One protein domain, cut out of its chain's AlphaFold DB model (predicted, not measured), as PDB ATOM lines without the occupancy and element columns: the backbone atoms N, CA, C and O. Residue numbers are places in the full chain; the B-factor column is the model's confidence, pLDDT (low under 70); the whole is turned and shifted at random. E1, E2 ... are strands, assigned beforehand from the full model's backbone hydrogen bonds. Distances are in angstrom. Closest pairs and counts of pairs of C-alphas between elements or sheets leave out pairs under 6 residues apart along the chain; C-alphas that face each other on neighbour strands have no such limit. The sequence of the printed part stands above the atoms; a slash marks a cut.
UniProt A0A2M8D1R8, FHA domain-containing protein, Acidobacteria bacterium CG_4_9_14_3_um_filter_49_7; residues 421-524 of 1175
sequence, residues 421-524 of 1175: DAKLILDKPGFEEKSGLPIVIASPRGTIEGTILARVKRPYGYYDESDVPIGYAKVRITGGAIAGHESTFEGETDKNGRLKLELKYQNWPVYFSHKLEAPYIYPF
ATOM      1  N   ASP A 421     166.161 111.776 124.102       93.31
ATOM      2  CA  ASP A 421     165.538 111.349 125.348       93.31
ATOM      3  C   ASP A 421     164.272 112.176 125.548       93.31
ATOM      4  O   ASP A 421     164.308 113.408 125.535       93.31
ATOM      5  N   ALA A 422     163.156 111.495 125.747       91.56
ATOM      6  CA  ALA A 422     161.872 112.107 126.015       91.56
ATOM      7  C   ALA A 422     161.234 111.466 127.248       91.56
ATOM      8  O   ALA A 422     161.724 110.485 127.813       91.56
ATOM      9  N   LYS A 423     160.122 112.045 127.680       90.88
ATOM     10  CA  LYS A 423     159.287 111.532 128.752       90.88
ATOM     11  C   LYS A 423     157.878 111.325 128.243       90.88
ATOM     12  O   LYS A 423     157.299 112.201 127.606       90.88
ATOM     13  N   LEU A 424     157.325 110.173 128.574       89.44
ATOM     14  CA  LEU A 424     155.927 109.849 128.393       89.44
ATOM     15  C   LEU A 424     155.176 110.226 129.671       89.44
ATOM     16  O   LEU A 424     155.366 109.630 130.732       89.44
ATOM     17  N   ILE A 425     154.360 111.267 129.574       90.12
ATOM     18  CA  ILE A 425     153.534 111.786 130.658       90.12
ATOM     19  C   ILE A 425     152.151 111.162 130.557       90.12
ATOM     20  O   ILE A 425     151.567 111.105 129.475       90.12
ATOM     21  N   LEU A 426     151.640 110.728 131.703       90.19
ATOM     22  CA  LEU A 426     150.285 110.237 131.861       90.19
ATOM     23  C   LEU A 426     149.467 111.321 132.562       90.19
ATOM     24  O   LEU A 426     149.846 111.792 133.632       90.19
ATOM     25  N   ASP A 427     148.369 111.713 131.934       89.19
ATOM     26  CA  ASP A 427     147.390 112.657 132.456       89.19
ATOM     27  C   ASP A 427     146.125 111.883 132.843       89.19
ATOM     28  O   ASP A 427     145.352 111.414 131.998       89.19
ATOM     29  N   LYS A 428     145.984 111.675 134.155       91.12
ATOM     30  CA  LYS A 428     144.820 111.061 134.788       91.12
ATOM     31  C   LYS A 428     144.746 111.488 136.264       91.12
ATOM     32  O   LYS A 428     145.787 111.509 136.929       91.12
ATOM     33  N   PRO A 429     143.546 111.772 136.810       89.94
ATOM     34  CA  PRO A 429     143.362 112.059 138.231       89.94
ATOM     35  C   PRO A 429     144.016 111.005 139.131       89.94
ATOM     36  O   PRO A 429     143.968 109.813 138.836       89.94
ATOM     37  N   GLY A 430     144.643 111.450 140.221       86.50
ATOM     38  CA  GLY A 430     145.341 110.585 141.179       86.50
ATOM     39  C   GLY A 430     146.810 110.291 140.844       86.50
ATOM     40  O   GLY A 430     147.564 109.896 141.739       86.50
ATOM     41  N   PHE A 431     147.271 110.551 139.616       90.12
ATOM     42  CA  PHE A 431     148.641 110.271 139.163       90.12
ATOM     43  C   PHE A 431     149.509 111.529 139.042       90.12
ATOM     44  O   PHE A 431     149.016 112.650 138.957       90.12
ATOM     45  N   GLU A 432     150.832 111.354 139.098       76.81
ATOM     46  CA  GLU A 432     151.783 112.467 139.042       76.81
ATOM     47  C   GLU A 432     152.210 112.790 137.605       76.81
ATOM     48  O   GLU A 432     153.067 112.099 137.050       76.81
ATOM     49  N   GLU A 433     151.718 113.899 137.045       69.88
ATOM     50  CA  GLU A 433     152.097 114.354 135.695       69.88
ATOM     51  C   GLU A 433     153.616 114.546 135.506       69.88
ATOM     52  O   GLU A 433     154.146 114.380 134.407       69.88
ATOM     53  N   LYS A 434     154.346 114.912 136.569       64.94
ATOM     54  CA  LYS A 434     155.777 115.262 136.495       64.94
ATOM     55  C   LYS A 434     156.719 114.059 136.524       64.94
ATOM     56  O   LYS A 434     157.889 114.217 136.166       64.94
ATOM     57  N   SER A 435     156.235 112.887 136.944       67.50
ATOM     58  CA  SER A 435     157.073 111.696 137.121       67.50
ATOM     59  C   SER A 435     157.672 111.242 135.785       67.50
ATOM     60  O   SER A 435     158.890 111.111 135.691       67.50
ATOM     61  N   GLY A 436     156.833 111.146 134.742       77.06
ATOM     62  CA  GLY A 436     157.195 110.967 133.331       77.06
ATOM     63  C   GLY A 436     158.066 109.735 133.039       77.06
ATOM     64  O   GLY A 436     159.243 109.698 133.380       77.06
ATOM     65  N   LEU A 437     157.533 108.750 132.315       84.25
ATOM     66  CA  LEU A 437     158.288 107.557 131.922       84.25
ATOM     67  C   LEU A 437     159.399 107.928 130.920       84.25
ATOM     68  O   LEU A 437     159.068 108.413 129.837       84.25
ATOM     69  N   PRO A 438     160.691 107.700 131.221       87.38
ATOM     70  CA  PRO A 438     161.758 107.964 130.264       87.38
ATOM     71  C   PRO A 438     161.626 107.031 129.060       87.38
ATOM     72  O   PRO A 438     161.532 105.814 129.208       87.38
ATOM     73  N   ILE A 439     161.630 107.610 127.865       89.50
ATOM     74  CA  ILE A 439     161.588 106.880 126.600       89.50
ATOM     75  C   ILE A 439     162.613 107.458 125.632       89.50
ATOM     76  O   ILE A 439     162.925 108.648 125.659       89.50
ATOM     77  N   VAL A 440     163.112 106.611 124.739       90.94
ATOM     78  CA  VAL A 440     163.968 107.036 123.631       90.94
ATOM     79  C   VAL A 440     163.125 107.120 122.376       90.94
ATOM     80  O   VAL A 440     162.410 106.178 122.029       90.94
ATOM     81  N   ILE A 441     163.250 108.232 121.655       91.31
ATOM     82  CA  ILE A 441     162.586 108.405 120.367       91.31
ATOM     83  C   ILE A 441     163.641 108.589 119.296       91.31
ATOM     84  O   ILE A 441     164.444 109.515 119.342       91.31
ATOM     85  N   ALA A 442     163.649 107.677 118.328       90.56
ATOM     86  CA  ALA A 442     164.577 107.723 117.206       90.56
ATOM     87  C   ALA A 442     163.950 108.292 115.926       90.56
ATOM     88  O   ALA A 442     164.671 108.555 114.974       90.56
ATOM     89  N   SER A 443     162.629 108.468 115.869       90.12
ATOM     90  CA  SER A 443     161.935 109.085 114.736       90.12
ATOM     91  C   SER A 443     160.571 109.618 115.181       90.12
ATOM     92  O   SER A 443     159.912 108.938 115.966       90.12
ATOM     93  N   PRO A 444     160.096 110.763 114.658       89.19
ATOM     94  CA  PRO A 444     158.733 111.252 114.874       89.19
ATOM     95  C   PRO A 444     157.679 110.509 114.026       89.19
ATOM     96  O   PRO A 444     156.505 110.883 114.034       89.19
ATOM     97  N   ARG A 445     158.083 109.467 113.285       89.06
ATOM     98  CA  ARG A 445     157.204 108.563 112.537       89.06
ATOM     99  C   ARG A 445     157.260 107.154 113.107       89.06
ATOM    100  O   ARG A 445     158.342 106.575 113.182       89.06
ATOM    101  N   GLY A 446     156.102 106.566 113.384       87.94
ATOM    102  CA  GLY A 446     155.987 105.178 113.824       87.94
ATOM    103  C   GLY A 446     155.038 104.992 114.999       87.94
ATOM    104  O   GLY A 446     154.003 105.647 115.053       87.94
ATOM    105  N   THR A 447     155.358 104.077 115.910       90.12
ATOM    106  CA  THR A 447     154.447 103.658 116.986       90.12
ATOM    107  C   THR A 447     155.185 103.372 118.284       90.12
ATOM    108  O   THR A 447     156.223 102.710 118.283       90.12
ATOM    109  N   ILE A 448     154.605 103.809 119.399       90.38
ATOM    110  CA  ILE A 448     155.017 103.408 120.745       90.38
ATOM    111  C   ILE A 448     153.929 102.519 121.334       90.38
ATOM    112  O   ILE A 448     152.771 102.923 121.435       90.38
ATOM    113  N   GLU A 449     154.308 101.303 121.711       91.75
ATOM    114  CA  GLU A 449     153.409 100.299 122.268       91.75
ATOM    115  C   GLU A 449     153.881  99.844 123.647       91.75
ATOM    116  O   GLU A 449     155.076  99.696 123.905       91.75
ATOM    117  N   GLY A 450     152.941  99.567 124.544       91.19
ATOM    118  CA  GLY A 450     153.282  99.052 125.864       91.19
ATOM    119  C   GLY A 450     152.073  98.820 126.749       91.19
ATOM    120  O   GLY A 450     150.926  98.902 126.311       91.19
ATOM    121  N   THR A 451     152.330  98.501 128.010       92.00
ATOM    122  CA  THR A 451     151.290  98.368 129.030       92.00
ATOM    123  C   THR A 451     151.687  99.200 130.234       92.00
ATOM    124  O   THR A 451     152.822  99.098 130.697       92.00
ATOM    125  N   ILE A 452     150.770 100.035 130.708       91.38
ATOM    126  CA  ILE A 452     150.967 100.902 131.865       91.38
ATOM    127  C   ILE A 452     150.087 100.378 132.999       91.38
ATOM    128  O   ILE A 452     148.879 100.191 132.836       91.38
ATOM    129  N   LEU A 453     150.712 100.115 134.141       92.56
ATOM    130  CA  LEU A 453     150.094  99.585 135.348       92.56
ATOM    131  C   LEU A 453     150.273 100.580 136.503       92.56
ATOM    132  O   LEU A 453     151.200 101.384 136.501       92.56
ATOM    133  N   ALA A 454     149.411 100.503 137.505       92.50
ATOM    134  CA  ALA A 454     149.560 101.148 138.800       92.50
ATOM    135  C   ALA A 454     149.658 100.077 139.881       92.50
ATOM    136  O   ALA A 454     149.079  98.997 139.759       92.50
ATOM    137  N   ARG A 455     150.366 100.387 140.962       90.88
ATOM    138  CA  ARG A 455     150.535  99.476 142.090       90.88
ATOM    139  C   ARG A 455     149.598  99.845 143.229       90.88
ATOM    140  O   ARG A 455     149.808 100.856 143.895       90.88
ATOM    141  N   VAL A 456     148.585  99.014 143.438       89.88
ATOM    142  CA  VAL A 456     147.463  99.247 144.359       89.88
ATOM    143  C   VAL A 456     147.620  98.367 145.601       89.88
ATOM    144  O   VAL A 456     147.971  97.190 145.477       89.88
ATOM    145  N   LYS A 457     147.356  98.911 146.796       81.50
ATOM    146  CA  LYS A 457     147.440  98.164 148.064       81.50
ATOM    147  C   LYS A 457     146.134  97.423 148.337       81.50
ATOM    148  O   LYS A 457     145.066  98.025 148.288       81.50
ATOM    149  N   ARG A 458     146.195  96.132 148.668       76.12
ATOM    150  CA  ARG A 458     144.992  95.357 149.006       76.12
ATOM    151  C   ARG A 458     144.493  95.643 150.429       76.12
ATOM    152  O   ARG A 458     145.290  95.954 151.313       76.12
ATOM    153  N   PRO A 459     143.183  95.473 150.683       62.66
ATOM    154  CA  PRO A 459     142.565  95.798 151.969       62.66
ATOM    155  C   PRO A 459     142.985  94.880 153.131       62.66
ATOM    156  O   PRO A 459     142.782  95.244 154.283       62.66
ATOM    157  N   TYR A 460     143.620  93.728 152.871       58.22
ATOM    158  CA  TYR A 460     144.063  92.787 153.909       58.22
ATOM    159  C   TYR A 460     145.514  92.358 153.716       58.22
ATOM    160  O   TYR A 460     145.811  91.310 153.150       58.22
ATOM    161  N   GLY A 461     146.419  93.188 154.223       52.25
ATOM    162  CA  GLY A 461     147.844  92.903 154.287       52.25
ATOM    163  C   GLY A 461     148.637  94.186 154.139       52.25
ATOM    164  O   GLY A 461     148.584  94.829 153.098       52.25
ATOM    165  N   TYR A 462     149.431  94.534 155.152       44.44
ATOM    166  CA  TYR A 462     150.369  95.666 155.098       44.44
ATOM    167  C   TYR A 462     151.406  95.550 153.950       44.44
ATOM    168  O   TYR A 462     152.146  96.501 153.716       44.44
ATOM    169  N   TYR A 463     151.442  94.412 153.238       50.38
ATOM    170  CA  TYR A 463     152.438  94.048 152.224       50.38
ATOM    171  C   TYR A 463     151.867  93.426 150.932       50.38
ATOM    172  O   TYR A 463     152.654  93.028 150.079       50.38
ATOM    173  N   ASP A 464     150.541  93.310 150.766       68.62
ATOM    174  CA  ASP A 464     149.961  92.643 149.586       68.62
ATOM    175  C   ASP A 464     149.616  93.693 148.511       68.62
ATOM    176  O   ASP A 464     148.555  94.324 148.518       68.62
ATOM    177  N   GLU A 465     150.574  93.949 147.620       81.62
ATOM    178  CA  GLU A 465     150.448  94.883 146.496       81.62
ATOM    179  C   GLU A 465     150.004  94.136 145.229       81.62
ATOM    180  O   GLU A 465     150.475  93.036 144.936       81.62
ATOM    181  N   SER A 466     149.105  94.737 144.451       85.38
ATOM    182  CA  SER A 466     148.701  94.221 143.140       85.38
ATOM    183  C   SER A 466     148.960  95.245 142.046       85.38
ATOM    184  O   SER A 466     148.563  96.404 142.183       85.38
ATOM    185  N   ASP A 467     149.570  94.803 140.948       91.50
ATOM    186  CA  ASP A 467     149.754  95.623 139.752       91.50
ATOM    187  C   ASP A 467     148.477  95.553 138.891       91.50
ATOM    188  O   ASP A 467     148.035  94.479 138.475       91.50
ATOM    189  N   VAL A 468     147.856  96.709 138.658       93.06
ATOM    190  CA  VAL A 468     146.532  96.872 138.040       93.06
ATOM    191  C   VAL A 468     146.655  97.762 136.798       93.06
ATOM    192  O   VAL A 468     147.369  98.760 136.852       93.06
ATOM    193  N   PRO A 469     145.989  97.457 135.672       93.44
ATOM    194  CA  PRO A 469     146.090  98.272 134.460       93.44
ATOM    195  C   PRO A 469     145.486  99.669 134.608       93.44
ATOM    196  O   PRO A 469     144.355  99.795 135.072       93.44
ATOM    197  N   ILE A 470     146.200 100.701 134.141       93.94
ATOM    198  CA  ILE A 470     145.687 102.080 134.115       93.94
ATOM    199  C   ILE A 470     144.867 102.300 132.841       93.94
ATOM    200  O   ILE A 470     145.426 102.522 131.765       93.94
ATOM    201  N   GLY A 471     143.543 102.236 132.957       92.38
ATOM    202  CA  GLY A 471     142.631 102.386 131.820       92.38
ATOM    203  C   GLY A 471     142.378 103.841 131.423       92.38
ATOM    204  O   GLY A 471     142.398 104.709 132.291       92.38
ATOM    205  N   TYR A 472     142.101 104.108 130.143       93.12
ATOM    206  CA  TYR A 472     141.578 105.398 129.647       93.12
ATOM    207  C   TYR A 472     142.399 106.636 130.047       93.12
ATOM    208  O   TYR A 472     141.861 107.728 130.250       93.12
ATOM    209  N   ALA A 473     143.704 106.466 130.246       91.62
ATOM    210  CA  ALA A 473     144.589 107.551 130.629       91.62
ATOM    211  C   ALA A 473     145.072 108.273 129.378       91.62
ATOM    212  O   ALA A 473     145.530 107.626 128.430       91.62
ATOM    213  N   LYS A 474     145.023 109.607 129.384       91.88
ATOM    214  CA  LYS A 474     145.635 110.397 128.318       91.88
ATOM    215  C   LYS A 474     147.144 110.317 128.461       91.88
ATOM    216  O   LYS A 474     147.690 110.421 129.555       91.88
ATOM    217  N   VAL A 475     147.830 110.117 127.349       91.06
ATOM    218  CA  VAL A 475     149.278 109.955 127.315       91.06
ATOM    219  C   VAL A 475     149.857 110.918 126.300       91.06
ATOM    220  O   VAL A 475     149.408 110.957 125.157       91.06
ATOM    221  N   ARG A 476     150.877 111.670 126.708       90.94
ATOM    222  CA  ARG A 476     151.592 112.622 125.853       90.94
ATOM    223  C   ARG A 476     153.096 112.449 125.975       90.94
ATOM    224  O   ARG A 476     153.596 112.009 127.008       90.94
ATOM    225  N   ILE A 477     153.825 112.828 124.938       90.50
ATOM    226  CA  ILE A 477     155.289 112.792 124.926       90.50
ATOM    227  C   ILE A 477     155.832 114.215 125.001       90.50
ATOM    228  O   ILE A 477     155.382 115.089 124.266       90.50
ATOM    229  N   THR A 478     156.826 114.446 125.856       90.00
ATOM    230  CA  THR A 478     157.505 115.743 125.979       90.00
ATOM    231  C   THR A 478     159.004 115.591 126.236       90.00
ATOM    232  O   THR A 478     159.468 114.544 126.687       90.00
ATOM    233  N   GLY A 479     159.764 116.656 125.985       89.25
ATOM    234  CA  GLY A 479     161.202 116.723 126.232       89.25
ATOM    235  C   GLY A 479     162.067 116.410 125.009       89.25
ATOM    236  O   GLY A 479     161.590 115.947 123.970       89.25
ATOM    237  N   GLY A 480     163.359 116.710 125.143       90.31
ATOM    238  CA  GLY A 480     164.346 116.519 124.083       90.31
ATOM    239  C   GLY A 480     163.991 117.288 122.811       90.31
ATOM    240  O   GLY A 480     163.486 118.408 122.862       90.31
ATOM    241  N   ALA A 481     164.215 116.657 121.662       90.56
ATOM    242  CA  ALA A 481     163.916 117.216 120.345       90.56
ATOM    243  C   ALA A 481     162.414 117.357 120.050       90.56
ATOM    244  O   ALA A 481     162.056 117.941 119.035       90.56
ATOM    245  N   ILE A 482     161.533 116.812 120.896       89.25
ATOM    246  CA  ILE A 482     160.072 116.880 120.719       89.25
ATOM    247  C   ILE A 482     159.470 118.128 121.376       89.25
ATOM    248  O   ILE A 482     158.312 118.453 121.118       89.25
ATOM    249  N   ALA A 483     160.247 118.851 122.186       86.62
ATOM    250  CA  ALA A 483     159.789 120.080 122.819       86.62
ATOM    251  C   ALA A 483     159.235 121.080 121.780       86.62
ATOM    252  O   ALA A 483     159.902 121.383 120.791       86.62
ATOM    253  N   GLY A 484     158.013 121.574 121.994       82.62
ATOM    254  CA  GLY A 484     157.288 122.447 121.059       82.62
ATOM    255  C   GLY A 484     156.421 121.723 120.017       82.62
ATOM    256  O   GLY A 484     155.718 122.381 119.251       82.62
ATOM    257  N   HIS A 485     156.439 120.386 119.984       84.25
ATOM    258  CA  HIS A 485     155.620 119.546 119.099       84.25
ATOM    259  C   HIS A 485     154.697 118.577 119.867       84.25
ATOM    260  O   HIS A 485     154.137 117.651 119.274       84.25
ATOM    261  N   GLU A 486     154.514 118.770 121.177       81.69
ATOM    262  CA  GLU A 486     153.867 117.816 122.091       81.69
ATOM    263  C   GLU A 486     152.430 117.465 121.695       81.69
ATOM    264  O   GLU A 486     152.054 116.296 121.751       81.69
ATOM    265  N   SER A 487     151.654 118.441 121.212       79.62
ATOM    266  CA  SER A 487     150.255 118.254 120.789       79.62
ATOM    267  C   SER A 487     150.084 117.251 119.641       79.62
ATOM    268  O   SER A 487     148.993 116.744 119.389       79.62
ATOM    269  N   THR A 488     151.167 116.937 118.925       81.50
ATOM    270  CA  THR A 488     151.151 115.948 117.841       81.50
ATOM    271  C   THR A 488     151.317 114.517 118.365       81.50
ATOM    272  O   THR A 488     150.912 113.564 117.692       81.50
ATOM    273  N   PHE A 489     151.866 114.354 119.572       86.19
ATOM    274  CA  PHE A 489     152.251 113.077 120.173       86.19
ATOM    275  C   PHE A 489     151.384 112.742 121.388       86.19
ATOM    276  O   PHE A 489     151.883 112.558 122.500       86.19
ATOM    277  N   GLU A 490     150.078 112.644 121.145       89.00
ATOM    278  CA  GLU A 490     149.064 112.309 122.144       89.00
ATOM    279  C   GLU A 490     148.326 111.015 121.775       89.00
ATOM    280  O   GLU A 490     148.066 110.738 120.597       89.00
ATOM    281  N   GLY A 491     147.975 110.234 122.794       88.88
ATOM    282  CA  GLY A 491     147.188 109.010 122.693       88.88
ATOM    283  C   GLY A 491     146.456 108.700 123.997       88.88
ATOM    284  O   GLY A 491     146.499 109.476 124.949       88.88
ATOM    285  N   GLU A 492     145.791 107.551 124.046       92.12
ATOM    286  CA  GLU A 492     145.036 107.096 125.217       92.12
ATOM    287  C   GLU A 492     145.306 105.608 125.471       92.12
ATOM    288  O   GLU A 492     145.528 104.842 124.525       92.12
ATOM    289  N   THR A 493     145.326 105.189 126.739       93.44
ATOM    290  CA  THR A 493     145.379 103.764 127.084       93.44
ATOM    291  C   THR A 493     144.006 103.107 126.952       93.44
ATOM    292  O   THR A 493     142.978 103.699 127.269       93.44
ATOM    293  N   ASP A 494     143.965 101.846 126.517       93.12
ATOM    294  CA  ASP A 494     142.722 101.067 126.535       93.12
ATOM    295  C   ASP A 494     142.325 100.656 127.967       93.12
ATOM    296  O   ASP A 494     143.082 100.834 128.921       93.12
ATOM    297  N   LYS A 495     141.156 100.024 128.130       91.31
ATOM    298  CA  LYS A 495     140.670  99.506 129.426       91.31
ATOM    299  C   LYS A 495     141.613  98.523 130.142       91.31
ATOM    300  O   LYS A 495     141.445  98.266 131.326       91.31
ATOM    301  N   ASN A 496     142.565  97.929 129.423       91.69
ATOM    302  CA  ASN A 496     143.555  96.994 129.955       91.69
ATOM    303  C   ASN A 496     144.926  97.666 130.144       91.69
ATOM    304  O   ASN A 496     145.931  96.968 130.288       91.69
ATOM    305  N   GLY A 497     144.989  99.000 130.108       89.56
ATOM    306  CA  GLY A 497     146.221  99.769 130.245       89.56
ATOM    307  C   GLY A 497     147.174  99.622 129.067       89.56
ATOM    308  O   GLY A 497     148.354  99.952 129.191       89.56
ATOM    309  N   ARG A 498     146.711  99.114 127.918       92.69
ATOM    310  CA  ARG A 498     147.537  99.007 126.716       92.69
ATOM    311  C   ARG A 498     147.624 100.363 126.048       92.69
ATOM    312  O   ARG A 498     146.614 100.958 125.685       92.69
ATOM    313  N   LEU A 499     148.852 100.813 125.855       92.31
ATOM    314  CA  LEU A 499     149.176 102.011 125.112       92.31
ATOM    315  C   LEU A 499     149.494 101.636 123.667       92.31
ATOM    316  O   LEU A 499     150.334 100.765 123.423       92.31
ATOM    317  N   LYS A 500     148.884 102.355 122.725       91.25
ATOM    318  CA  LYS A 500     149.331 102.420 121.335       91.25
ATOM    319  C   LYS A 500     149.301 103.874 120.872       91.25
ATOM    320  O   LYS A 500     148.244 104.400 120.541       91.25
ATOM    321  N   LEU A 501     150.464 104.517 120.873       90.44
ATOM    322  CA  LEU A 501     150.627 105.913 120.477       90.44
ATOM    323  C   LEU A 501     151.254 105.981 119.084       90.44
ATOM    324  O   LEU A 501     152.346 105.459 118.860       90.44
ATOM    325  N   GLU A 502     150.559 106.619 118.145       89.12
ATOM    326  CA  GLU A 502     151.062 106.840 116.788       89.12
ATOM    327  C   GLU A 502     151.889 108.128 116.718       89.12
ATOM    328  O   GLU A 502     151.440 109.203 117.111       89.12
ATOM    329  N   LEU A 503     153.102 108.024 116.182       88.75
ATOM    330  CA  LEU A 503     153.974 109.152 115.881       88.75
ATOM    331  C   LEU A 503     153.646 109.610 114.448       88.75
ATOM    332  O   LEU A 503     153.968 108.929 113.467       88.75
ATOM    333  N   LYS A 504     152.917 110.728 114.335       84.50
ATOM    334  CA  LYS A 504     152.081 111.071 113.165       84.50
ATOM    335  C   LYS A 504     152.824 111.674 111.960       84.50
ATOM    336  O   LYS A 504     152.190 111.966 110.945       84.50
ATOM    337  N   TYR A 505     154.147 111.848 112.003       84.56
ATOM    338  CA  TYR A 505     154.895 112.494 110.912       84.56
ATOM    339  C   TYR A 505     155.134 111.556 109.713       84.56
ATOM    340  O   TYR A 505     156.228 111.040 109.505       84.56
ATOM    341  N   GLN A 506     154.122 111.355 108.865       77.88
ATOM    342  CA  GLN A 506     154.174 110.398 107.744       77.88
ATOM    343  C   GLN A 506     155.319 110.640 106.741       77.88
ATOM    344  O   GLN A 506     155.876 109.682 106.203       77.88
ATOM    345  N   ASN A 507     155.713 111.900 106.530       80.62
ATOM    346  CA  ASN A 507     156.769 112.273 105.580       80.62
ATOM    347  C   ASN A 507     158.194 112.006 106.099       80.62
ATOM    348  O   ASN A 507     159.160 112.245 105.372       80.62
ATOM    349  N   TRP A 508     158.355 111.505 107.329       81.56
ATOM    350  CA  TRP A 508     159.674 111.166 107.854       81.56
ATOM    351  C   TRP A 508     160.206 109.865 107.223       81.56
ATOM    352  O   TRP A 508     159.455 108.895 107.068       81.56
ATOM    353  N   PRO A 509     161.500 109.791 106.861       72.69
ATOM    354  CA  PRO A 509     162.055 108.661 106.110       72.69
ATOM    355  C   PRO A 509     162.177 107.359 106.913       72.69
ATOM    356  O   PRO A 509     162.322 106.290 106.320       72.69
ATOM    357  N   VAL A 510     162.147 107.427 108.246       80.56
ATOM    358  CA  VAL A 510     162.401 106.286 109.132       80.56
ATOM    359  C   VAL A 510     161.155 105.991 109.951       80.56
ATOM    360  O   VAL A 510     160.672 106.871 110.653       80.56
ATOM    361  N   TYR A 511     160.667 104.754 109.902       82.50
ATOM    362  CA  TYR A 511     159.653 104.267 110.834       82.50
ATOM    363  C   TYR A 511     160.335 103.762 112.108       82.50
ATOM    364  O   TYR A 511     161.234 102.921 112.041       82.50
ATOM    365  N   PHE A 512     159.899 104.243 113.267       84.62
ATOM    366  CA  PHE A 512     160.385 103.807 114.568       84.62
ATOM    367  C   PHE A 512     159.266 103.118 115.346       84.62
ATOM    368  O   PHE A 512     158.251 103.727 115.672       84.62
ATOM    369  N   SER A 513     159.456 101.831 115.639       84.44
ATOM    370  CA  SER A 513     158.585 101.097 116.552       84.44
ATOM    371  C   SER A 513     159.316 100.902 117.862       84.44
ATOM    372  O   SER A 513     160.366 100.261 117.876       84.44
ATOM    373  N   HIS A 514     158.750 101.401 118.950       83.75
ATOM    374  CA  HIS A 514     159.259 101.130 120.283       83.75
ATOM    375  C   HIS A 514     158.220 100.351 121.070       83.75
ATOM    376  O   HIS A 514     157.068 100.769 121.166       83.75
ATOM    377  N   LYS A 515     158.630  99.210 121.620       85.25
ATOM    378  CA  LYS A 515     157.805  98.434 122.534       85.25
ATOM    379  C   LYS A 515     158.440  98.491 123.912       85.25
ATOM    380  O   LYS A 515     159.589  98.084 124.055       85.25
ATOM    381  N   LEU A 516     157.695  98.971 124.900       81.88
ATOM    382  CA  LEU A 516     158.140  98.975 126.292       81.88
ATOM    383  C   LEU A 516     158.358  97.517 126.739       81.88
ATOM    384  O   LEU A 516     157.433  96.705 126.672       81.88
ATOM    385  N   GLU A 517     159.592  97.168 127.122       66.88
ATOM    386  CA  GLU A 517     160.008  95.773 127.370       66.88
ATOM    387  C   GLU A 517     159.331  95.137 128.596       66.88
ATOM    388  O   GLU A 517     159.166  93.916 128.643       66.88
ATOM    389  N   ALA A 518     158.881  95.952 129.554       75.75
ATOM    390  CA  ALA A 518     158.129  95.532 130.730       75.75
ATOM    391  C   ALA A 518     156.886  96.417 130.926       75.75
ATOM    392  O   ALA A 518     156.909  97.589 130.535       75.75
ATOM    393  N   PRO A 519     155.807  95.893 131.544       79.75
ATOM    394  CA  PRO A 519     154.707  96.728 132.000       79.75
ATOM    395  C   PRO A 519     155.251  97.811 132.930       79.75
ATOM    396  O   PRO A 519     155.911  97.508 133.925       79.75
ATOM    397  N   TYR A 520     155.024  99.072 132.581       83.62
ATOM    398  CA  TYR A 520     155.555 100.184 133.353       83.62
ATOM    399  C   TYR A 520     154.634 100.489 134.526       83.62
ATOM    400  O   TYR A 520     153.445 100.728 134.324       83.62
ATOM    401  N   ILE A 521     155.186 100.506 135.739       88.06
ATOM    402  CA  ILE A 521     154.443 100.873 136.945       88.06
ATOM    403  C   ILE A 521     154.511 102.391 137.103       88.06
ATOM    404  O   ILE A 521     155.542 102.934 137.502       88.06
ATOM    405  N   TYR A 522     153.414 103.071 136.782       89.00
ATOM    406  CA  TYR A 522     153.295 104.514 136.935       89.00
ATOM    407  C   TYR A 522     152.962 104.861 138.395       89.00
ATOM    408  O   TYR A 522     152.025 104.287 138.964       89.00
ATOM    409  N   PRO A 523     153.710 105.775 139.037       89.06
ATOM    410  CA  PRO A 523     153.472 106.115 140.430       89.06
ATOM    411  C   PRO A 523     152.211 106.971 140.592       89.06
ATOM    412  O   PRO A 523     151.968 107.917 139.842       89.06
ATOM    413  N   PHE A 524     151.435 106.684 141.638       90.38
ATOM    414  CA  PHE A 524     150.429 107.624 142.136       90.38
ATOM    415  C   PHE A 524     151.079 108.934 142.587       90.38
ATOM    416  O   PHE A 524     152.221 108.938 143.059       90.38
TER     417      PHE A 524
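This is residues 421 to 524 of the 1175 residues of the protein "FHA domain-containing protein" of Acidobacteria bacterium CG_4_9_14_3_um_filter_49_7 (UniProt A0A2M8D1R8). Two sheets of four strands make a sandwich, two sheets face to face with crossed strands, only partly overlapping: E2, E1, E5 and E6 form a curled sheet over part of a longer one built along E3. The hairpin E3 and E4 carries that longer sheet toward one end of a rod; the link E7 to E8 lies at the other. The printed part has 104 residues, no named helix and eight strands, E1 to E8, with 49 residues, under half; the class is all strand. It is compact, with a radius of gyration of the C-alphas of 14.7 A and spans of 53 by 21 by 20 A.

Find C-alpha 421 at (165.538, 111.349, 125.348); from there E1, residues 421 to 427, runs 19.5 A. E2 is residues 437 to 441. At C-alpha 445, (157.204, 108.563, 112.537), E3 begins and runs 38.3 A to 457. Next come E4, 465 to 469, E5, 474 to 478, E6, 490 to 492, and E7, 498 to 504, 18.7 A long. E8, 512 to 515, ends at (157.805, 98.434, 122.534).

Look first at the antiparallel order E2, E1, E5, E6: N 424 and O 437 are 2.8 A apart, N 425 and O 476 2.8 A, N 475 and O 491 2.8 A. In the branched sheet, E3 is antiparallel to E4, with N 454 to O 468 at 2.8 A, and to E7, with N 448 to O 501 at 2.8 A, but parallel to E8, with N 447 to O 512 at 2.9 A. Between the sheets, the closest C-alphas of E6 and E7 are Gly 491 and Leu 501, 5.1 A apart.

The C-alphas of Tyr 460 and Asn 507 are farthest apart, 53.6 A. The printed part has no cut; the link E5 to E6 is long. Confidence is under 70 at residues 433 to 435, 459 to 464 and 517.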